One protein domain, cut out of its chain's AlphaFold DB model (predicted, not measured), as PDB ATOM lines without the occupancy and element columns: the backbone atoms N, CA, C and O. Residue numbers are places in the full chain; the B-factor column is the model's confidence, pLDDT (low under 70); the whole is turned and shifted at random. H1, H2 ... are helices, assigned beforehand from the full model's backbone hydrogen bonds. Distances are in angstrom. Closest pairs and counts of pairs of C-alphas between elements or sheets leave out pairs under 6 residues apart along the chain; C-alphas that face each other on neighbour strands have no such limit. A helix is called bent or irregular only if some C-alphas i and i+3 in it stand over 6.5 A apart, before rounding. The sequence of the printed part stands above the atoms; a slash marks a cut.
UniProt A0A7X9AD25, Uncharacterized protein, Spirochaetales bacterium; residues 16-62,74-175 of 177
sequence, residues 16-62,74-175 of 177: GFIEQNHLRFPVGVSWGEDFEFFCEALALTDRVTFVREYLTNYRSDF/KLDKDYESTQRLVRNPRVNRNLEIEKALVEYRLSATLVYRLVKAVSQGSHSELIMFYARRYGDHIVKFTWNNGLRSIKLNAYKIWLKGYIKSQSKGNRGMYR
ATOM      1  N   GLY A  16      -6.592  20.884  70.063       97.50
ATOM      2  CA  GLY A  16      -5.724  20.841  68.881       97.50
ATOM      3  C   GLY A  16      -5.156  19.447  68.595       97.50
ATOM      4  O   GLY A  16      -5.075  19.056  67.440       97.50
ATOM      5  N   PHE A  17      -4.861  18.652  69.630       97.00
ATOM      6  CA  PHE A  17      -4.413  17.266  69.462       97.00
ATOM      7  C   PHE A  17      -5.504  16.383  68.836       97.00
ATOM      8  O   PHE A  17      -5.208  15.604  67.933       97.00
ATOM      9  N   ILE A  18      -6.762  16.533  69.271       97.38
ATOM     10  CA  ILE A  18      -7.911  15.810  68.698       97.38
ATOM     11  C   ILE A  18      -8.103  16.182  67.226       97.38
ATOM     12  O   ILE A  18      -8.278  15.299  66.387       97.38
ATOM     13  N   GLU A  19      -8.079  17.481  66.917       97.56
ATOM     14  CA  GLU A  19      -8.312  17.998  65.565       97.56
ATOM     15  C   GLU A  19      -7.199  17.576  64.596       97.56
ATOM     16  O   GLU A  19      -7.503  17.046  63.531       97.56
ATOM     17  N   GLN A  20      -5.931  17.721  64.993       97.19
ATOM     18  CA  GLN A  20      -4.763  17.369  64.173       97.19
ATOM     19  C   GLN A  20      -4.673  15.870  63.864       97.19
ATOM     20  O   GLN A  20      -4.245  15.489  62.781       97.19
ATOM     21  N   ASN A  21      -5.078  15.014  64.804       96.31
ATOM     22  CA  ASN A  21      -5.020  13.559  64.636       96.31
ATOM     23  C   ASN A  21      -6.326  12.957  64.096       96.31
ATOM     24  O   ASN A  21      -6.429  11.738  63.931       96.31
ATOM     25  N   HIS A  22      -7.333  13.796  63.833       96.00
ATOM     26  CA  HIS A  22      -8.672  13.374  63.429       96.00
ATOM     27  C   HIS A  22      -9.252  12.296  64.361       96.00
ATOM     28  O   HIS A  22      -9.814  11.300  63.905       96.00
ATOM     29  N   LEU A  23      -9.092  12.479  65.676       96.12
ATOM     30  CA  LEU A  23      -9.637  11.562  66.675       96.12
ATOM     31  C   LEU A  23     -11.161  11.718  66.744       96.12
ATOM     32  O   LEU A  23     -11.688  12.822  66.942       96.12
ATOM     33  N   ARG A  24     -11.874  10.603  66.569       94.81
ATOM     34  CA  ARG A  24     -13.339  10.529  66.538       94.81
ATOM     35  C   ARG A  24     -13.805   9.227  67.176       94.81
ATOM     36  O   ARG A  24     -13.119   8.215  67.077       94.81
ATOM     37  N   PHE A  25     -14.974   9.255  67.811       94.38
ATOM     38  CA  PHE A  25     -15.646   8.021  68.204       94.38
ATOM     39  C   PHE A  25     -16.112   7.268  66.950       94.38
ATOM     40  O   PHE A  25     -16.530   7.914  65.980       94.38
ATOM     41  N   PRO A  26     -16.063   5.928  66.948       89.81
ATOM     42  CA  PRO A  26     -16.645   5.143  65.871       89.81
ATOM     43  C   PRO A  26     -18.162   5.381  65.783       89.81
ATOM     44  O   PRO A  26     -18.876   5.362  66.784       89.81
ATOM     45  N   VAL A  27     -18.659   5.614  64.567       89.50
ATOM     46  CA  VAL A  27     -20.083   5.884  64.306       89.50
ATOM     47  C   VAL A  27     -20.871   4.574  64.295       89.50
ATOM     48  O   VAL A  27     -20.418   3.580  63.734       89.50
ATOM     49  N   GLY A  28     -22.064   4.575  64.896       89.56
ATOM     50  CA  GLY A  28     -22.948   3.401  64.931       89.56
ATOM     51  C   GLY A  28     -22.515   2.310  65.917       89.56
ATOM     52  O   GLY A  28     -23.052   1.207  65.877       89.56
ATOM     53  N   VAL A  29     -21.559   2.605  66.801       88.62
ATOM     54  CA  VAL A  29     -21.070   1.691  67.839       88.62
ATOM     55  C   VAL A  29     -21.521   2.197  69.203       88.62
ATOM     56  O   VAL A  29     -21.307   3.357  69.537       88.62
ATOM     57  N   SER A  30     -22.132   1.317  69.995       87.25
ATOM     58  CA  SER A  30     -22.615   1.617  71.353       87.25
ATOM     59  C   SER A  30     -21.968   0.723  72.420       87.25
ATOM     60  O   SER A  30     -22.558   0.476  73.475       87.25
ATOM     61  N   TRP A  31     -20.832   0.103  72.089       89.31
ATOM     62  CA  TRP A  31     -20.074  -0.735  73.009       89.31
ATOM     63  C   TRP A  31     -18.577  -0.657  72.734       89.31
ATOM     64  O   TRP A  31     -18.109  -1.103  71.681       89.31
ATOM     65  N   GLY A  32     -17.829  -0.176  73.726       89.31
ATOM     66  CA  GLY A  32     -16.369  -0.097  73.689       89.31
ATOM     67  C   GLY A  32     -15.829   1.053  72.839       89.31
ATOM     68  O   GLY A  32     -14.615   1.150  72.671       89.31
ATOM     69  N   GLU A  33     -16.697   1.926  72.324       91.81
ATOM     70  CA  GLU A  33     -16.337   3.098  71.525       91.81
ATOM     71  C   GLU A  33     -15.457   4.082  72.299       91.81
ATOM     72  O   GLU A  33     -14.526   4.659  71.736       91.81
ATOM     73  N   ASP A  34     -15.710   4.234  73.599       91.44
ATOM     74  CA  ASP A  34     -14.917   5.066  74.494       91.44
ATOM     75  C   ASP A  34     -13.512   4.500  74.683       91.44
ATOM     76  O   ASP A  34     -12.509   5.189  74.492       91.44
ATOM     77  N   PHE A  35     -13.426   3.208  74.977       90.62
ATOM     78  CA  PHE A  35     -12.170   2.504  75.125       90.62
ATOM     79  C   PHE A  35     -11.346   2.552  73.833       90.62
ATOM     80  O   PHE A  35     -10.133   2.758  73.888       90.62
ATOM     81  N   GLU A  36     -11.992   2.396  72.677       92.38
ATOM     82  CA  GLU A  36     -11.361   2.500  71.360       92.38
ATOM     83  C   GLU A  36     -10.793   3.893  71.100       92.38
ATOM     84  O   GLU A  36      -9.611   4.014  70.765       92.38
ATOM     85  N   PHE A  37     -11.586   4.936  71.352       94.44
ATOM     86  CA  PHE A  37     -11.149   6.323  71.232       94.44
ATOM     87  C   PHE A  37      -9.896   6.601  72.075       94.44
ATOM     88  O   PHE A  37      -8.908   7.154  71.580       94.44
ATOM     89  N   PHE A  38      -9.887   6.174  73.342       93.56
ATOM     90  CA  PHE A  38      -8.738   6.399  74.222       93.56
ATOM     91  C   PHE A  38      -7.527   5.530  73.872       93.56
ATOM     92  O   PHE A  38      -6.394   5.959  74.092       93.56
ATOM     93  N   CYS A  39      -7.724   4.344  73.292       92.44
ATOM     94  CA  CYS A  39      -6.615   3.553  72.758       92.44
ATOM     95  C   CYS A  39      -5.922   4.265  71.597       92.44
ATOM     96  O   CYS A  39      -4.691   4.285  71.560       92.44
ATOM     97  N   GLU A  40      -6.680   4.874  70.684       94.62
ATOM     98  CA  GLU A  40      -6.102   5.694  69.615       94.62
ATOM     99  C   GLU A  40      -5.373   6.915  70.171       94.62
ATOM    100  O   GLU A  40      -4.220   7.155  69.813       94.62
ATOM    101  N   ALA A  41      -6.008   7.649  71.089       94.69
ATOM    102  CA  ALA A  41      -5.399   8.821  71.708       94.69
ATOM    103  C   ALA A  41      -4.066   8.479  72.394       94.69
ATOM    104  O   ALA A  41      -3.069   9.173  72.196       94.69
ATOM    105  N   LEU A  42      -4.023   7.376  73.149       92.38
ATOM    106  CA  LEU A  42      -2.810   6.895  73.810       92.38
ATOM    107  C   LEU A  42      -1.741   6.409  72.833       92.38
ATOM    108  O   LEU A  42      -0.558   6.546  73.118       92.38
ATOM    109  N   ALA A  43      -2.132   5.831  71.699       92.69
ATOM    110  CA  ALA A  43      -1.168   5.378  70.706       92.69
ATOM    111  C   ALA A  43      -0.500   6.553  69.969       92.69
ATOM    112  O   ALA A  43       0.616   6.411  69.464       92.69
ATOM    113  N   LEU A  44      -1.178   7.697  69.864       94.12
ATOM    114  CA  LEU A  44      -0.709   8.866  69.112       94.12
ATOM    115  C   LEU A  44       0.016   9.910  69.972       94.12
ATOM    116  O   LEU A  44       0.698  10.765  69.417       94.12
ATOM    117  N   THR A  45      -0.119   9.855  71.297       93.00
ATOM    118  CA  THR A  45       0.562  10.788  72.204       93.00
ATOM    119  C   THR A  45       1.889  10.229  72.714       93.00
ATOM    120  O   THR A  45       2.004   9.053  73.053       93.00
ATOM    121  N   ASP A  46       2.888  11.097  72.827       90.19
ATOM    122  CA  ASP A  46       4.160  10.861  73.516       90.19
ATOM    123  C   ASP A  46       4.154  11.420  74.953       90.19
ATOM    124  O   ASP A  46       5.048  11.129  75.750       90.19
ATOM    125  N   ARG A  47       3.136  12.218  75.303       91.75
ATOM    126  CA  ARG A  47       3.026  12.926  76.583       91.75
ATOM    127  C   ARG A  47       1.732  12.563  77.291       91.75
ATOM    128  O   ARG A  47       0.635  12.859  76.815       91.75
ATOM    129  N   VAL A  48       1.870  11.963  78.468       90.81
ATOM    130  CA  VAL A  48       0.760  11.627  79.362       90.81
ATOM    131  C   VAL A  48       1.115  12.093  80.770       90.81
ATOM    132  O   VAL A  48       2.179  11.757  81.284       90.81
ATOM    133  N   THR A  49       0.206  12.838  81.392       90.31
ATOM    134  CA  THR A  49       0.285  13.253  82.799       90.31
ATOM    135  C   THR A  49      -0.939  12.723  83.529       90.31
ATOM    136  O   THR A  49      -2.009  12.590  82.938       90.31
ATOM    137  N   PHE A  50      -0.788  12.428  84.816       88.31
ATOM    138  CA  PHE A  50      -1.886  12.053  85.697       88.31
ATOM    139  C   PHE A  50      -1.922  12.985  86.907       88.31
ATOM    140  O   PHE A  50      -0.887  13.478  87.355       88.31
ATOM    141  N   VAL A  51      -3.123  13.204  87.430       87.00
ATOM    142  CA  VAL A  51      -3.329  13.831  88.738       87.00
ATOM    143  C   VAL A  51      -3.386  12.743  89.807       87.00
ATOM    144  O   VAL A  51      -3.754  11.602  89.514       87.00
ATOM    145  N   ARG A  52      -2.981  13.066  91.035       84.81
ATOM    146  CA  ARG A  52      -3.013  12.104  92.152       84.81
ATOM    147  C   ARG A  52      -4.354  12.126  92.879       84.81
ATOM    148  O   ARG A  52      -4.686  11.188  93.596       84.81
ATOM    149  N   GLU A  53      -5.100  13.201  92.692       86.25
ATOM    150  CA  GLU A  53      -6.361  13.497  93.330       86.25
ATOM    151  C   GLU A  53      -7.517  12.768  92.641       86.25
ATOM    152  O   GLU A  53      -7.559  12.610  91.417       86.25
ATOM    153  N   TYR A  54      -8.503  12.355  93.436       80.75
ATOM    154  CA  TYR A  54      -9.743  11.800  92.912       80.75
ATOM    155  C   TYR A  54     -10.580  12.915  92.283       80.75
ATOM    156  O   TYR A  54     -11.119  13.765  92.986       80.75
ATOM    157  N   LEU A  55     -10.702  12.897  90.956       82.38
ATOM    158  CA  LEU A  55     -11.495  13.890  90.223       82.38
ATOM    159  C   LEU A  55     -12.972  13.512  90.081       82.38
ATOM    160  O   LEU A  55     -13.805  14.375  89.816       82.38
ATOM    161  N   THR A  56     -13.309  12.227  90.205       78.88
ATOM    162  CA  THR A  56     -14.663  11.732  89.935       78.88
ATOM    163  C   THR A  56     -15.055  10.651  90.928       78.88
ATOM    164  O   THR A  56     -14.258   9.750  91.193       78.88
ATOM    165  N   ASN A  57     -16.305  10.675  91.386       77.31
ATOM    166  CA  ASN A  57     -16.913   9.550  92.089       77.31
ATOM    167  C   ASN A  57     -17.669   8.681  91.081       77.31
ATOM    168  O   ASN A  57     -18.592   9.160  90.425       77.31
ATOM    169  N   TYR A  58     -17.291   7.410  90.963       71.38
ATOM    170  CA  TYR A  58     -18.034   6.447  90.156       71.38
ATOM    171  C   TYR A  58     -19.054   5.727  91.036       71.38
ATOM    172  O   TYR A  58     -18.681   5.107  92.034       71.38
ATOM    173  N   ARG A  59     -20.336   5.797  90.672       70.81
ATOM    174  CA  ARG A  59     -21.384   4.989  91.299       70.81
ATOM    175  C   ARG A  59     -21.668   3.785  90.421       70.81
ATOM    176  O   ARG A  59     -21.938   3.922  89.234       70.81
ATOM    177  N   SER A  60     -21.580   2.604  91.018       62.84
ATOM    178  CA  SER A  60     -22.045   1.368  90.401       62.84
ATOM    179  C   SER A  60     -23.425   1.073  90.969       62.84
ATOM    180  O   SER A  60     -23.561   0.233  91.855       62.84
ATOM    181  N   ASP A  61     -24.430   1.805  90.501       61.03
ATOM    182  CA  ASP A  61     -25.817   1.522  90.861       61.03
ATOM    183  C   ASP A  61     -26.262   0.282  90.072       61.03
ATOM    184  O   ASP A  61     -26.009   0.181  88.878       61.03
ATOM    185  N   PHE A  62     -26.852  -0.719  90.722       60.06
ATOM    186  CA  PHE A  62     -27.173  -2.003  90.081       60.06
ATOM    187  C   PHE A  62     -28.610  -2.024  89.562       60.06
ATOM    188  O   PHE A  62     -29.401  -2.889  89.939       60.06
ATOM    189  N   LYS A  74     -22.963  -9.479  75.641       92.19
ATOM    190  CA  LYS A  74     -21.715  -8.739  75.835       92.19
ATOM    191  C   LYS A  74     -20.475  -9.522  75.411       92.19
ATOM    192  O   LYS A  74     -19.468  -8.892  75.123       92.19
ATOM    193  N   LEU A  75     -20.523 -10.856  75.356       95.00
ATOM    194  CA  LEU A  75     -19.435 -11.658  74.785       95.00
ATOM    195  C   LEU A  75     -19.198 -11.300  73.313       95.00
ATOM    196  O   LEU A  75     -18.049 -11.104  72.921       95.00
ATOM    197  N   ASP A  76     -20.274 -11.168  72.529       96.19
ATOM    198  CA  ASP A  76     -20.191 -10.768  71.122       96.19
ATOM    199  C   ASP A  76     -19.661  -9.340  70.999       96.19
ATOM    200  O   ASP A  76     -18.706  -9.087  70.266       96.19
ATOM    201  N   LYS A  77     -20.204  -8.423  71.803       94.12
ATOM    202  CA  LYS A  77     -19.790  -7.015  71.790       94.12
ATOM    203  C   LYS A  77     -18.320  -6.822  72.194       94.12
ATOM    204  O   LYS A  77     -17.599  -6.042  71.573       94.12
ATOM    205  N   ASP A  78     -17.849  -7.557  73.205       93.38
ATOM    206  CA  ASP A  78     -16.450  -7.548  73.653       93.38
ATOM    207  C   ASP A  78     -15.508  -8.125  72.580       93.38
ATOM    208  O   ASP A  78     -14.394  -7.619  72.375       93.38
ATOM    209  N   TYR A  79     -15.956  -9.166  71.869       96.25
ATOM    210  CA  TYR A  79     -15.236  -9.723  70.729       96.25
ATOM    211  C   TYR A  79     -15.114  -8.699  69.600       96.25
ATOM    212  O   TYR A  79     -13.999  -8.390  69.182       96.25
ATOM    213  N   GLU A  80     -16.231  -8.126  69.152       95.75
ATOM    214  CA  GLU A  80     -16.268  -7.141  68.069       95.75
ATOM    215  C   GLU A  80     -15.413  -5.908  68.374       95.75
ATOM    216  O   GLU A  80     -14.609  -5.502  67.533       95.75
ATOM    217  N   SER A  81     -15.510  -5.360  69.591       94.38
ATOM    218  CA  SER A  81     -14.673  -4.231  70.023       94.38
ATOM    219  C   SER A  81     -13.184  -4.572  69.994       94.38
ATOM    220  O   SER A  81     -12.368  -3.799  69.486       94.38
ATOM    221  N   THR A  82     -12.803  -5.775  70.436       95.38
ATOM    222  CA  THR A  82     -11.403  -6.211  70.324       95.38
ATOM    223  C   THR A  82     -10.978  -6.333  68.859       95.38
ATOM    224  O   THR A  82      -9.890  -5.884  68.507       95.38
ATOM    225  N   GLN A  83     -11.817  -6.898  67.985       96.25
ATOM    226  CA  GLN A  83     -11.482  -7.029  66.564       96.25
ATOM    227  C   GLN A  83     -11.292  -5.669  65.884       96.25
ATOM    228  O   GLN A  83     -10.394  -5.537  65.052       96.25
ATOM    229  N   ARG A  84     -12.067  -4.641  66.258       95.75
ATOM    230  CA  ARG A  84     -11.853  -3.270  65.765       95.75
ATOM    231  C   ARG A  84     -10.473  -2.739  66.149       95.75
ATOM    232  O   ARG A  84      -9.777  -2.211  65.289       95.75
ATOM    233  N   LEU A  85     -10.030  -2.964  67.387       95.50
ATOM    234  CA  LEU A  85      -8.683  -2.581  67.832       95.50
ATOM    235  C   LEU A  85      -7.568  -3.355  67.124       95.50
ATOM    236  O   LEU A  85      -6.559  -2.763  66.757       95.50
ATOM    237  N   VAL A  86      -7.746  -4.663  66.917       96.38
ATOM    238  CA  VAL A  86      -6.774  -5.504  66.197       96.38
ATOM    239  C   VAL A  86      -6.610  -5.033  64.752       96.38
ATOM    240  O   VAL A  86      -5.493  -4.994  64.243       96.38
ATOM    241  N   ARG A  87      -7.708  -4.626  64.106       96.25
ATOM    242  CA  ARG A  87      -7.717  -4.105  62.730       96.25
ATOM    243  C   ARG A  87      -7.281  -2.644  62.625       96.25
ATOM    244  O   ARG A  87      -7.134  -2.152  61.511       96.25
ATOM    245  N   ASN A  88      -7.098  -1.942  63.743       95.31
ATOM    246  CA  ASN A  88      -6.740  -0.532  63.747       95.31
ATOM    247  C   ASN A  88      -5.210  -0.361  63.730       95.31
ATOM    248  O   ASN A  88      -4.578  -0.538  64.775       95.31
ATOM    249  N   PRO A  89      -4.596   0.048  62.602       94.69
ATOM    250  CA  PRO A  89      -3.141   0.166  62.496       94.69
ATOM    251  C   PRO A  89      -2.566   1.290  63.368       94.69
ATOM    252  O   PRO A  89      -1.378   1.282  63.689       94.69
ATOM    253  N   ARG A  90      -3.391   2.259  63.799       93.88
ATOM    254  CA  ARG A  90      -2.948   3.300  64.736       93.88
ATOM    255  C   ARG A  90      -2.659   2.715  66.109       93.88
ATOM    256  O   ARG A  90      -1.760   3.223  66.776       93.88
ATOM    257  N   VAL A  91      -3.384   1.666  66.505       94.56
ATOM    258  CA  VAL A  91      -3.269   0.999  67.808       94.56
ATOM    259  C   VAL A  91      -2.414  -0.263  67.706       94.56
ATOM    260  O   VAL A  91      -1.410  -0.382  68.406       94.56
ATOM    261  N   ASN A  92      -2.788  -1.209  66.842       95.94
ATOM    262  CA  ASN A  92      -2.110  -2.491  66.689       95.94
ATOM    263  C   ASN A  92      -0.886  -2.366  65.771       95.94
ATOM    264  O   ASN A  92      -0.945  -2.652  64.578       95.94
ATOM    265  N   ARG A  93       0.226  -1.893  66.337       93.69
ATOM    266  CA  ARG A  93       1.458  -1.603  65.582       93.69
ATOM    267  C   ARG A  93       2.447  -2.762  65.520       93.69
ATOM    268  O   ARG A  93       3.404  -2.699  64.756       93.69
ATOM    269  N   ASN A  94       2.285  -3.770  66.371       94.38
ATOM    270  CA  ASN A  94       3.210  -4.893  66.457       94.38
ATOM    271  C   ASN A  94       2.551  -6.122  67.102       94.38
ATOM    272  O   ASN A  94       1.507  -6.038  67.750       94.38
ATOM    273  N   LEU A  95       3.229  -7.265  66.973       93.44
ATOM    274  CA  LEU A  95       2.761  -8.549  67.491       93.44
ATOM    275  C   LEU A  95       2.583  -8.564  69.019       93.44
ATOM    276  O   LEU A  95       1.768  -9.325  69.537       93.44
ATOM    277  N   GLU A  96       3.335  -7.754  69.765       91.94
ATOM    278  CA  GLU A  96       3.193  -7.678  71.222       91.94
ATOM    279  C   GLU A  96       1.839  -7.071  71.615       91.94
ATOM    280  O   GLU A  96       1.137  -7.616  72.474       91.94
ATOM    281  N   ILE A  97       1.436  -5.987  70.946       91.88
ATOM    282  CA  ILE A  97       0.132  -5.345  71.145       91.88
ATOM    283  C   ILE A  97      -0.989  -6.300  70.742       91.88
ATOM    284  O   ILE A  97      -1.935  -6.478  71.513       91.88
ATOM    285  N   GLU A  98      -0.860  -6.969  69.598       94.38
ATOM    286  CA  GLU A  98      -1.842  -7.953  69.146       94.38
ATOM    287  C   GLU A  98      -2.026  -9.083  70.165       94.38
ATOM    288  O   GLU A  98      -3.150  -9.394  70.565       94.38
ATOM    289  N   LYS A  99      -0.927  -9.644  70.685       92.50
ATOM    290  CA  LYS A  99      -0.977 -10.657  71.749       92.50
ATOM    291  C   LYS A  99      -1.619 -10.113  73.025       92.50
ATOM    292  O   LYS A  99      -2.387 -10.821  73.678       92.50
ATOM    293  N   ALA A 100      -1.351  -8.864  73.398       90.94
ATOM    294  CA  ALA A 100      -1.991  -8.250  74.558       90.94
ATOM    295  C   ALA A 100      -3.509  -8.061  74.360       90.94
ATOM    296  O   ALA A 100      -4.274  -8.249  75.312       90.94
ATOM    297  N   LEU A 101      -3.953  -7.718  73.147       93.00
ATOM    298  CA  LEU A 101      -5.366  -7.564  72.788       93.00
ATOM    299  C   LEU A 101      -6.093  -8.913  72.723       93.00
ATOM    300  O   LEU A 101      -7.137  -9.084  73.350       93.00
ATOM    301  N   VAL A 102      -5.540  -9.884  71.999       94.19
ATOM    302  CA  VAL A 102      -6.216 -11.153  71.703       94.19
ATOM    303  C   VAL A 102      -5.954 -12.190  72.789       94.19
ATOM    304  O   VAL A 102      -6.883 -12.697  73.420       94.19
ATOM    305  N   GLU A 103      -4.683 -12.510  73.028       92.25
ATOM    306  CA  GLU A 103      -4.309 -13.617  73.909       92.25
ATOM    307  C   GLU A 103      -4.589 -13.290  75.377       92.25
ATOM    308  O   GLU A 103      -4.968 -14.173  76.142       92.25
ATOM    309  N   TYR A 104      -4.454 -12.022  75.774       91.81
ATOM    310  CA  TYR A 104      -4.763 -11.609  77.139       91.81
ATOM    311  C   TYR A 104      -6.140 -10.953  77.278       91.81
ATOM    312  O   TYR A 104      -7.006 -11.534  77.929       91.81
ATOM    313  N   ARG A 105      -6.362  -9.754  76.716       91.62
ATOM    314  CA  ARG A 105      -7.571  -8.953  76.995       91.62
ATOM    315  C   ARG A 105      -8.850  -9.688  76.591       91.62
ATOM    316  O   ARG A 105      -9.694  -9.911  77.454       91.62
ATOM    317  N   LEU A 106      -8.984 -10.078  75.326       94.88
ATOM    318  CA  LEU A 106     -10.174 -10.774  74.834       94.88
ATOM    319  C   LEU A 106     -10.388 -12.098  75.565       94.88
ATOM    320  O   LEU A 106     -11.471 -12.351  76.084       94.88
ATOM    321  N   SER A 107      -9.330 -12.904  75.674       95.56
ATOM    322  CA  SER A 107      -9.377 -14.173  76.401       95.56
ATOM    323  C   SER A 107      -9.866 -14.001  77.845       95.56
ATOM    324  O   SER A 107     -10.755 -14.726  78.289       95.56
ATOM    325  N   ALA A 108      -9.339 -13.011  78.572       94.25
ATOM    326  CA  ALA A 108      -9.748 -12.714  79.940       94.25
ATOM    327  C   ALA A 108     -11.215 -12.295  80.028       94.25
ATOM    328  O   ALA A 108     -11.954 -12.843  80.845       94.25
ATOM    329  N   THR A 109     -11.646 -11.368  79.174       93.44
ATOM    330  CA  THR A 109     -13.027 -10.879  79.161       93.44
ATOM    331  C   THR A 109     -14.024 -12.009  78.909       93.44
ATOM    332  O   THR A 109     -14.985 -12.157  79.666       93.44
ATOM    333  N   LEU A 110     -13.760 -12.857  77.909       96.69
ATOM    334  CA  LEU A 110     -14.617 -13.995  77.579       96.69
ATOM    335  C   LEU A 110     -14.672 -15.010  78.726       96.69
ATOM    336  O   LEU A 110     -15.753 -15.373  79.191       96.69
ATOM    337  N   VAL A 111     -13.509 -15.441  79.226       96.88
ATOM    338  CA  VAL A 111     -13.424 -16.459  80.283       96.88
ATOM    339  C   VAL A 111     -14.090 -15.972  81.565       96.88
ATOM    340  O   VAL A 111     -14.907 -16.690  82.136       96.88
ATOM    341  N   TYR A 112     -13.786 -14.757  82.024       95.81
ATOM    342  CA  TYR A 112     -14.345 -14.243  83.275       95.81
ATOM    343  C   TYR A 112     -15.856 -14.040  83.193       95.81
ATOM    344  O   TYR A 112     -16.558 -14.321  84.166       95.81
ATOM    345  N   ARG A 113     -16.378 -13.609  82.040       95.44
ATOM    346  CA  ARG A 113     -17.822 -13.461  81.844       95.44
ATOM    347  C   ARG A 113     -18.530 -14.814  81.821       95.44
ATOM    348  O   ARG A 113     -19.552 -14.950  82.486       95.44
ATOM    349  N   LEU A 114     -17.966 -15.826  81.157       96.94
ATOM    350  CA  LEU A 114     -18.509 -17.190  81.175       96.94
ATOM    351  C   LEU A 114     -18.471 -17.811  82.575       96.94
ATOM    352  O   LEU A 114     -19.442 -18.428  83.001       96.94
ATOM    353  N   VAL A 115     -17.391 -17.606  83.330       96.44
ATOM    354  CA  VAL A 115     -17.314 -18.049  84.729       96.44
ATOM    355  C   VAL A 115     -18.383 -17.372  85.581       96.44
ATOM    356  O   VAL A 115     -19.069 -18.040  86.356       96.44
ATOM    357  N   LYS A 116     -18.565 -16.058  85.411       95.12
ATOM    358  CA  LYS A 116     -19.621 -15.314  86.101       95.12
ATOM    359  C   LYS A 116     -21.011 -15.845  85.729       95.12
ATOM    360  O   LYS A 116     -21.821 -16.043  86.631       95.12
ATOM    361  N   ALA A 117     -21.247 -16.163  84.456       95.44
ATOM    362  CA  ALA A 117     -22.490 -16.772  83.978       95.44
ATOM    363  C   ALA A 117     -22.810 -18.076  84.718       95.44
ATOM    364  O   ALA A 117     -23.922 -18.258  85.209       95.44
ATOM    365  N   VAL A 118     -21.809 -18.954  84.858       95.50
ATOM    366  CA  VAL A 118     -21.949 -20.206  85.611       95.50
ATOM    367  C   VAL A 118     -22.273 -19.919  87.079       95.50
ATOM    368  O   VAL A 118     -23.201 -20.513  87.618       95.50
ATOM    369  N   SER A 119     -21.560 -18.989  87.727       93.44
ATOM    370  CA  SER A 119     -21.819 -18.650  89.137       93.44
ATOM    371  C   SER A 119     -23.194 -18.022  89.383       93.44
ATOM    372  O   SER A 119     -23.724 -18.136  90.480       93.44
ATOM    373  N   GLN A 120     -23.773 -17.372  88.369       93.50
ATOM    374  CA  GLN A 120     -25.101 -16.757  88.429       93.50
ATOM    375  C   GLN A 120     -26.216 -17.701  87.951       93.50
ATOM    376  O   GLN A 120     -27.357 -17.271  87.827       93.50
ATOM    377  N   GLY A 121     -25.906 -18.971  87.665       92.62
ATOM    378  CA  GLY A 121     -26.907 -19.961  87.263       92.62
ATOM    379  C   GLY A 121     -27.486 -19.743  85.863       92.62
ATOM    380  O   GLY A 121     -28.610 -20.159  85.599       92.62
ATOM    381  N   SER A 122     -26.743 -19.098  84.954       92.94
ATOM    382  CA  SER A 122     -27.164 -18.978  83.550       92.94
ATOM    383  C   SER A 122     -27.318 -20.357  82.893       92.94
ATOM    384  O   SER A 122     -26.615 -21.306  83.251       92.94
ATOM    385  N   HIS A 123     -28.199 -20.464  81.894       92.62
ATOM    386  CA  HIS A 123     -28.461 -21.723  81.190       92.62
ATOM    387  C   HIS A 123     -27.179 -22.336  80.606       92.62
ATOM    388  O   HIS A 123     -26.435 -21.687  79.863       92.62
ATOM    389  N   SER A 124     -26.941 -23.613  80.916       92.19
ATOM    390  CA  SER A 124     -25.740 -24.343  80.497       92.19
ATOM    391  C   SER A 124     -25.601 -24.410  78.976       92.19
ATOM    392  O   SER A 124     -24.492 -24.277  78.465       92.19
ATOM    393  N   GLU A 125     -26.711 -24.528  78.245       93.56
ATOM    394  CA  GLU A 125     -26.735 -24.519  76.778       93.56
ATOM    395  C   GLU A 125     -26.176 -23.217  76.197       93.56
ATOM    396  O   GLU A 125     -25.335 -23.252  75.299       93.56
ATOM    397  N   LEU A 126     -26.565 -22.070  76.764       94.81
ATOM    398  CA  LEU A 126     -26.085 -20.757  76.337       94.81
ATOM    399  C   LEU A 126     -24.595 -20.573  76.651       94.81
ATOM    400  O   LEU A 126     -23.832 -20.076  75.822       94.81
ATOM    401  N   ILE A 127     -24.151 -21.031  77.825       95.94
ATOM    402  CA  ILE A 127     -22.728 -21.034  78.193       95.94
ATOM    403  C   ILE A 127     -21.928 -21.905  77.217       95.94
ATOM    404  O   ILE A 127     -20.869 -21.495  76.742       95.94
ATOM    405  N   MET A 128     -22.434 -23.096  76.885       94.94
ATOM    406  CA  MET A 128     -21.793 -24.014  75.944       94.94
ATOM    407  C   MET A 128     -21.758 -23.458  74.520       94.94
ATOM    408  O   MET A 128     -20.743 -23.627  73.842       94.94
ATOM    409  N   PHE A 129     -22.820 -22.782  74.076       96.00
ATOM    410  CA  PHE A 129     -22.867 -22.096  72.786       96.00
ATOM    411  C   PHE A 129     -21.714 -21.096  72.660       96.00
ATOM    412  O   PHE A 129     -20.889 -21.211  71.752       96.00
ATOM    413  N   TYR A 130     -21.584 -20.180  73.621       97.25
ATOM    414  CA  TYR A 130     -20.530 -19.171  73.592       97.25
ATOM    415  C   TYR A 130     -19.126 -19.744  73.797       97.25
ATOM    416  O   TYR A 130     -18.177 -19.305  73.145       97.25
ATOM    417  N   ALA A 131     -18.981 -20.752  74.662       95.56
ATOM    418  CA  ALA A 131     -17.700 -21.415  74.867       95.56
ATOM    419  C   ALA A 131     -17.195 -22.114  73.595       95.56
ATOM    420  O   ALA A 131     -15.990 -22.155  73.361       95.56
ATOM    421  N   ARG A 132     -18.106 -22.649  72.770       95.38
ATOM    422  CA  ARG A 132     -17.778 -23.214  71.454       95.38
ATOM    423  C   ARG A 132     -17.469 -22.120  70.441       95.38
ATOM    424  O   ARG A 132     -16.428 -22.190  69.798       95.38
ATOM    425  N   ARG A 133     -18.330 -21.100  70.343       96.56
ATOM    426  CA  ARG A 133     -18.178 -19.967  69.414       96.56
ATOM    427  C   ARG A 133     -16.816 -19.284  69.543       96.56
ATOM    428  O   ARG A 133     -16.225 -18.921  68.536       96.56
ATOM    429  N   TYR A 134     -16.307 -19.150  70.768       96.75
ATOM    430  CA  TYR A 134     -15.031 -18.489  71.055       96.75
ATOM    431  C   TYR A 134     -13.936 -19.433  71.564       96.75
ATOM    432  O   TYR A 134     -13.016 -18.999  72.263       96.75
ATOM    433  N   GLY A 135     -14.027 -20.724  71.227       93.94
ATOM    434  CA  GLY A 135     -13.138 -21.768  71.742       93.94
ATOM    435  C   GLY A 135     -11.650 -21.435  71.599       93.94
ATOM    436  O   GLY A 135     -10.898 -21.573  72.566       93.94
ATOM    437  N   ASP A 136     -11.243 -20.893  70.452       91.75
ATOM    438  CA  ASP A 136      -9.842 -20.559  70.155       91.75
ATOM    439  C   ASP A 136      -9.251 -19.529  71.129       91.75
ATOM    440  O   ASP A 136      -8.078 -19.603  71.504       91.75
ATOM    441  N   HIS A 137     -10.079 -18.606  71.622       93.12
ATOM    442  CA  HIS A 137      -9.676 -17.582  72.585       93.12
ATOM    443  C   HIS A 137      -9.774 -18.057  74.039       93.12
ATOM    444  O   HIS A 137      -9.179 -17.448  74.928       93.12
ATOM    445  N   ILE A 138     -10.507 -19.137  74.306       92.38
ATOM    446  CA  ILE A 138     -10.736 -19.670  75.655       92.38
ATOM    447  C   ILE A 138      -9.721 -20.762  75.998       92.38
ATOM    448  O   ILE A 138      -9.212 -20.804  77.117       92.38
ATOM    449  N   VAL A 139      -9.412 -21.649  75.050       85.44
ATOM    450  CA  VAL A 139      -8.647 -22.880  75.311       85.44
ATOM    451  C   VAL A 139      -7.139 -22.631  75.385       85.44
ATOM    452  O   VAL A 139      -6.440 -23.322  76.129       85.44
ATOM    453  N   LYS A 140      -6.622 -21.644  74.645       88.06
ATOM    454  CA  LYS A 140      -5.182 -21.364  74.579       88.06
ATOM    455  C   LYS A 140      -4.664 -20.830  75.917       88.06
ATOM    456  O   LYS A 140      -5.141 -19.805  76.401       88.06
ATOM    457  N   PHE A 141      -3.666 -21.486  76.509       89.81
ATOM    458  CA  PHE A 141      -2.966 -20.969  77.688       89.81
ATOM    459  C   PHE A 141      -2.035 -19.822  77.301       89.81
ATOM    460  O   PHE A 141      -1.386 -19.854  76.258       89.81
ATOM    461  N   THR A 142      -1.971 -18.806  78.155       86.62
ATOM    462  CA  THR A 142      -1.249 -17.558  77.866       86.62
ATOM    463  C   THR A 142      -0.481 -17.126  79.098       86.62
ATOM    464  O   THR A 142      -1.028 -17.224  80.192       86.62
ATOM    465  N   TRP A 143       0.747 -16.631  78.932       88.44
ATOM    466  CA  TRP A 143       1.659 -16.271  80.034       88.44
ATOM    467  C   TRP A 143       2.239 -14.854  79.907       88.44
ATOM    468  O   TRP A 143       3.117 -14.453  80.663       88.44
ATOM    469  N   ASN A 144       1.719 -14.073  78.963       83.56
ATOM    470  CA  ASN A 144       2.232 -12.765  78.560       83.56
ATOM    471  C   ASN A 144       1.900 -11.604  79.523       83.56
ATOM    472  O   ASN A 144       2.277 -10.470  79.244       83.56
ATOM    473  N   ASN A 145       1.207 -11.842  80.645       85.31
ATOM    474  CA  ASN A 145       0.795 -10.782  81.574       85.31
ATOM    475  C   ASN A 145       0.961 -11.141  83.070       85.31
ATOM    476  O   ASN A 145       0.211 -10.666  83.929       85.31
ATOM    477  N   GLY A 146       1.958 -11.974  83.396       87.56
ATOM    478  CA  GLY A 146       2.381 -12.273  84.774       87.56
ATOM    479  C   GLY A 146       1.307 -12.969  85.623       87.56
ATOM    480  O   GLY A 146       0.608 -13.862  85.146       87.56
ATOM    481  N   LEU A 147       1.126 -12.546  86.882       89.19
ATOM    482  CA  LEU A 147       0.133 -13.134  87.807       89.19
ATOM    483  C   LEU A 147      -1.301 -13.130  87.250       89.19
ATOM    484  O   LEU A 147      -2.091 -14.029  87.541       89.19
ATOM    485  N   ARG A 148      -1.649 -12.150  86.407       86.94
ATOM    486  CA  ARG A 148      -2.979 -12.099  85.784       86.94
ATOM    487  C   ARG A 148      -3.184 -13.235  84.786       86.94
ATOM    488  O   ARG A 148      -4.279 -13.787  84.709       86.94
ATOM    489  N   SER A 149      -2.131 -13.621  84.071       89.81
ATOM    490  CA  SER A 149      -2.142 -14.794  83.199       89.81
ATOM    491  C   SER A 149      -2.326 -16.090  83.990       89.81
ATOM    492  O   SER A 149      -3.108 -16.936  83.571       89.81
ATOM    493  N   ILE A 150      -1.703 -16.217  85.169       93.50
ATOM    494  CA  ILE A 150      -1.921 -17.364  86.073       93.50
ATOM    495  C   ILE A 150      -3.392 -17.445  86.485       93.50
ATOM    496  O   ILE A 150      -4.027 -18.484  86.307       93.50
ATOM    497  N   LYS A 151      -3.959 -16.331  86.968       94.06
ATOM    498  CA  LYS A 151      -5.378 -16.251  87.339       94.06
ATOM    499  C   LYS A 151      -6.283 -16.637  86.166       94.06
ATOM    500  O   LYS A 151      -7.184 -17.452  86.331       94.06
ATOM    501  N   LEU A 152      -6.043 -16.081  84.978       94.81
ATOM    502  CA  LEU A 152      -6.791 -16.425  83.766       94.81
ATOM    503  C   LEU A 152      -6.723 -17.925  83.454       94.81
ATOM    504  O   LEU A 152      -7.754 -18.554  83.237       94.81
ATOM    505  N   ASN A 153      -5.526 -18.503  83.475       96.38
ATOM    506  CA  ASN A 153      -5.312 -19.917  83.188       96.38
ATOM    507  C   ASN A 153      -6.020 -20.828  84.207       96.38
ATOM    508  O   ASN A 153      -6.610 -21.830  83.809       96.38
ATOM    509  N   ALA A 154      -6.059 -20.452  85.491       96.31
ATOM    510  CA  ALA A 154      -6.839 -21.169  86.502       96.31
ATOM    511  C   ALA A 154      -8.346 -21.169  86.175       96.31
ATOM    512  O   ALA A 154      -8.991 -22.220  86.196       96.31
ATOM    513  N   TYR A 155      -8.903 -20.020  85.778       96.50
ATOM    514  CA  TYR A 155     -10.303 -19.941  85.351       96.50
ATOM    515  C   TYR A 155     -10.587 -20.718  84.061       96.50
ATOM    516  O   TYR A 155     -11.647 -21.332  83.950       96.50
ATOM    517  N   LYS A 156      -9.646 -20.759  83.109       96.19
ATOM    518  CA  LYS A 156      -9.756 -21.597  81.901       96.19
ATOM    519  C   LYS A 156      -9.863 -23.080  82.255       96.19
ATOM    520  O   LYS A 156     -10.719 -23.777  81.710       96.19
ATOM    521  N   ILE A 157      -9.030 -23.558  83.184       95.81
ATOM    522  CA  ILE A 157      -9.066 -24.949  83.668       95.81
ATOM    523  C   ILE A 157     -10.427 -25.258  84.295       95.81
ATOM    524  O   ILE A 157     -11.056 -26.257  83.939       95.81
ATOM    525  N   TRP A 158     -10.901 -24.386  85.183       96.00
ATOM    526  CA  TRP A 158     -12.196 -24.553  85.836       96.00
ATOM    527  C   TRP A 158     -13.354 -24.581  84.828       96.00
ATOM    528  O   TRP A 158     -14.165 -25.508  84.838       96.00
ATOM    529  N   LEU A 159     -13.383 -23.623  83.895       95.31
ATOM    530  CA  LEU A 159     -14.428 -23.520  82.875       95.31
ATOM    531  C   LEU A 159     -14.438 -24.758  81.966       95.31
ATOM    532  O   LEU A 159     -15.497 -25.303  81.661       95.31
ATOM    533  N   LYS A 160     -13.256 -25.263  81.595       93.88
ATOM    534  CA  LYS A 160     -13.111 -26.519  80.846       93.88
ATOM    535  C   LYS A 160     -13.673 -27.715  81.623       93.88
ATOM    536  O   LYS A 160     -14.318 -28.579  81.027       93.88
ATOM    537  N   GLY A 161     -13.455 -27.762  82.939       93.75
ATOM    538  CA  GLY A 161     -14.040 -28.766  83.830       93.75
ATOM    539  C   GLY A 161     -15.570 -28.731  83.824       93.75
ATOM    540  O   GLY A 161     -16.203 -29.768  83.613       93.75
ATOM    541  N   TYR A 162     -16.154 -27.536  83.956       93.31
ATOM    542  CA  TYR A 162     -17.602 -27.324  83.878       93.31
ATOM    543  C   TYR A 162     -18.182 -27.772  82.526       93.31
ATOM    544  O   TYR A 162     -19.107 -28.577  82.478       93.31
ATOM    545  N   ILE A 163     -17.598 -27.342  81.403       92.62
ATOM    546  CA  ILE A 163     -18.084 -27.720  80.062       92.62
ATOM    547  C   ILE A 163     -18.056 -29.247  79.870       92.62
ATOM    548  O   ILE A 163     -18.973 -29.835  79.282       92.62
ATOM    549  N   LYS A 164     -17.019 -29.916  80.392       91.56
ATOM    550  CA  LYS A 164     -16.890 -31.376  80.326       91.56
ATOM    551  C   LYS A 164     -17.950 -32.094  81.170       91.56
ATOM    552  O   LYS A 164     -18.426 -33.141  80.733       91.56
ATOM    553  N   SER A 165     -18.321 -31.569  82.341       91.12
ATOM    554  CA  SER A 165     -19.361 -32.182  83.183       91.12
ATOM    555  C   SER A 165     -20.747 -32.070  82.541       91.12
ATOM    556  O   SER A 165     -21.440 -33.081  82.436       91.12
ATOM    557  N   GLN A 166     -21.093 -30.904  81.985       88.69
ATOM    558  CA  GLN A 166     -22.357 -30.696  81.262       88.69
ATOM    559  C   GLN A 166     -22.473 -31.604  80.025       88.69
ATOM    560  O   GLN A 166     -23.504 -32.229  79.782       88.69
ATOM    561  N   SER A 167     -21.369 -31.784  79.291       80.06
ATOM    562  CA  SER A 167     -21.326 -32.670  78.116       80.06
ATOM    563  C   SER A 167     -21.525 -34.157  78.458       80.06
ATOM    564  O   SER A 167     -21.971 -34.926  77.607       80.06
ATOM    565  N   LYS A 168     -21.180 -34.583  79.682       74.50
ATOM    566  CA  LYS A 168     -21.430 -35.951  80.172       74.50
ATOM    567  C   LYS A 168     -22.863 -36.122  80.682       74.50
ATOM    568  O   LYS A 168     -23.455 -37.163  80.415       74.50
ATOM    569  N   GLY A 169     -23.418 -35.107  81.351       62.44
ATOM    570  CA  GLY A 169     -24.808 -35.097  81.823       62.44
ATOM    571  C   GLY A 169     -25.817 -35.285  80.686       62.44
ATOM    572  O   GLY A 169     -26.664 -36.172  80.761       62.44
ATOM    573  N   ASN A 170     -25.635 -34.572  79.567       56.84
ATOM    574  CA  ASN A 170     -26.527 -34.695  78.406       56.84
ATOM    575  C   ASN A 170     -26.449 -36.060  77.697       56.84
ATOM    576  O   ASN A 170     -27.419 -36.471  77.071       56.84
ATOM    577  N   ARG A 171     -25.341 -36.811  77.807       53.41
ATOM    578  CA  ARG A 171     -25.253 -38.176  77.242       53.41
ATOM    579  C   ARG A 171     -25.932 -39.239  78.109       53.41
ATOM    580  O   ARG A 171     -26.244 -40.310  77.598       53.41
ATOM    581  N   GLY A 172     -26.140 -38.973  79.399       46.41
ATOM    582  CA  GLY A 172     -26.829 -39.893  80.312       46.41
ATOM    583  C   GLY A 172     -28.352 -39.868  80.165       46.41
ATOM    584  O   GLY A 172     -29.001 -40.883  80.399       46.41
ATOM    585  N   MET A 173     -28.913 -38.736  79.730       41.06
ATOM    586  CA  MET A 173     -30.362 -38.542  79.613       41.06
ATOM    587  C   MET A 173     -30.964 -39.238  78.376       41.06
ATOM    588  O   MET A 173     -32.093 -39.701  78.435       41.06
ATOM    589  N   TYR A 174     -30.180 -39.427  77.307       45.72
ATOM    590  CA  TYR A 174     -30.584 -40.143  76.081       45.72
ATOM    591  C   TYR A 174     -30.306 -41.659  76.102       45.72
ATOM    592  O   TYR A 174     -30.422 -42.326  75.081       45.72
ATOM    593  N   ARG A 175     -29.896 -42.224  77.246       43.59
ATOM    594  CA  ARG A 175     -29.713 -43.682  77.422       43.59
ATOM    595  C   ARG A 175     -30.799 -44.328  78.291       43.59
ATOM    596  O   ARG A 175     -30.652 -45.477  78.693       43.59
TER     597      ARG A 175
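Overview. This is residues 16 to 62 and 74 to 175 of the 177 residues of an uncharacterized protein of Spirochaetales bacterium (UniProt A0A7X9AD25). A long helix, H4, bent but nearly straight, makes the core; H3 and H5 lie along it, and the longest helix, H7, crosses its second arm on the side away from H3. H2 and the little H1 trail off at one end of this group, residues 168 to 175 stick out at the other, and residues 46 to 62 make a free arm. The printed part has 149 residues, with seven named helices, H1 to H7 in order, and no named strand; the class is all helix. The whole is loose, with a radius of gyration of the C-alphas of 18.9 A, and elongated, spanning 69 by 38 by 34 A.

Arrangement. Start at H1, residues 16 to 20, which touches no helix and is only just apart from H2, residues 33 to 44, at 8.0 A. H2 and H3, residues 74 to 86, only just touch, with 3 pairs of C-alphas within 8 A, the closest those of Glu 36 and Leu 85 at 6.7 A. Next look at H4, residues 95 to 119, the hub: by its hydrogen bonds it was assigned as one helix, but it is bent, with C-alphas 103 and 106 6.6 A apart, into arms H4a, residues 95 to 103, and H4b, residues 106 to 119. H3 and H4a form a helical hairpin, opposite ways at a shallow tilt of 7 degrees, closest at the C-alphas of Val 86 and Glu 98, 6.2 A. H4b and H5, residues 124 to 133, form another, at 10 degrees, closest at the C-alphas of Leu 114 and Ile 127, 6.4 A. H6, residues 135 to 139, touches H4b, the closest C-alphas being those of Ser 107 and His 137, 5.1 A. H7, residues 147 to 173, touches H4b with residues 152 to 159 alone, at a steep tilt of 50 degrees, the same way; the C-alphas of Ala 108 and Leu 152 are closest, 6.1 A. Every O i to N i+4 pair is within hydrogen-bond range in H1, H2, H3, H4a, H4b, H5 and H6, and 21 of 23 are in H7.

Along the chain. Find C-alpha 16 at (-5.724, 20.841, 68.881), where H1 begins its 5.9 A. H2 measures 16.8 A, H3 18.1 A, H4a 10.8 A, H4b 20.1 A, H5 14.1 A and H6 5.8 A. From C-alpha 147 at (0.133, -13.134, 87.807), H7 runs 40.5 A to C-alpha 173 at (-30.362, -38.542, 79.613).

Size, cuts and confidence. The C-alphas of Gly 16 and Arg 175, the two farthest apart, are 69.4 A apart. Residues 63 to 73 are not printed; look across this cut from C-alpha 62 to C-alpha 74, 16.7 A. The link from H1 to H2, 12 residues, is long. In this predicted model pLDDT is under 70 at residues 60 to 62 and 169 to 175.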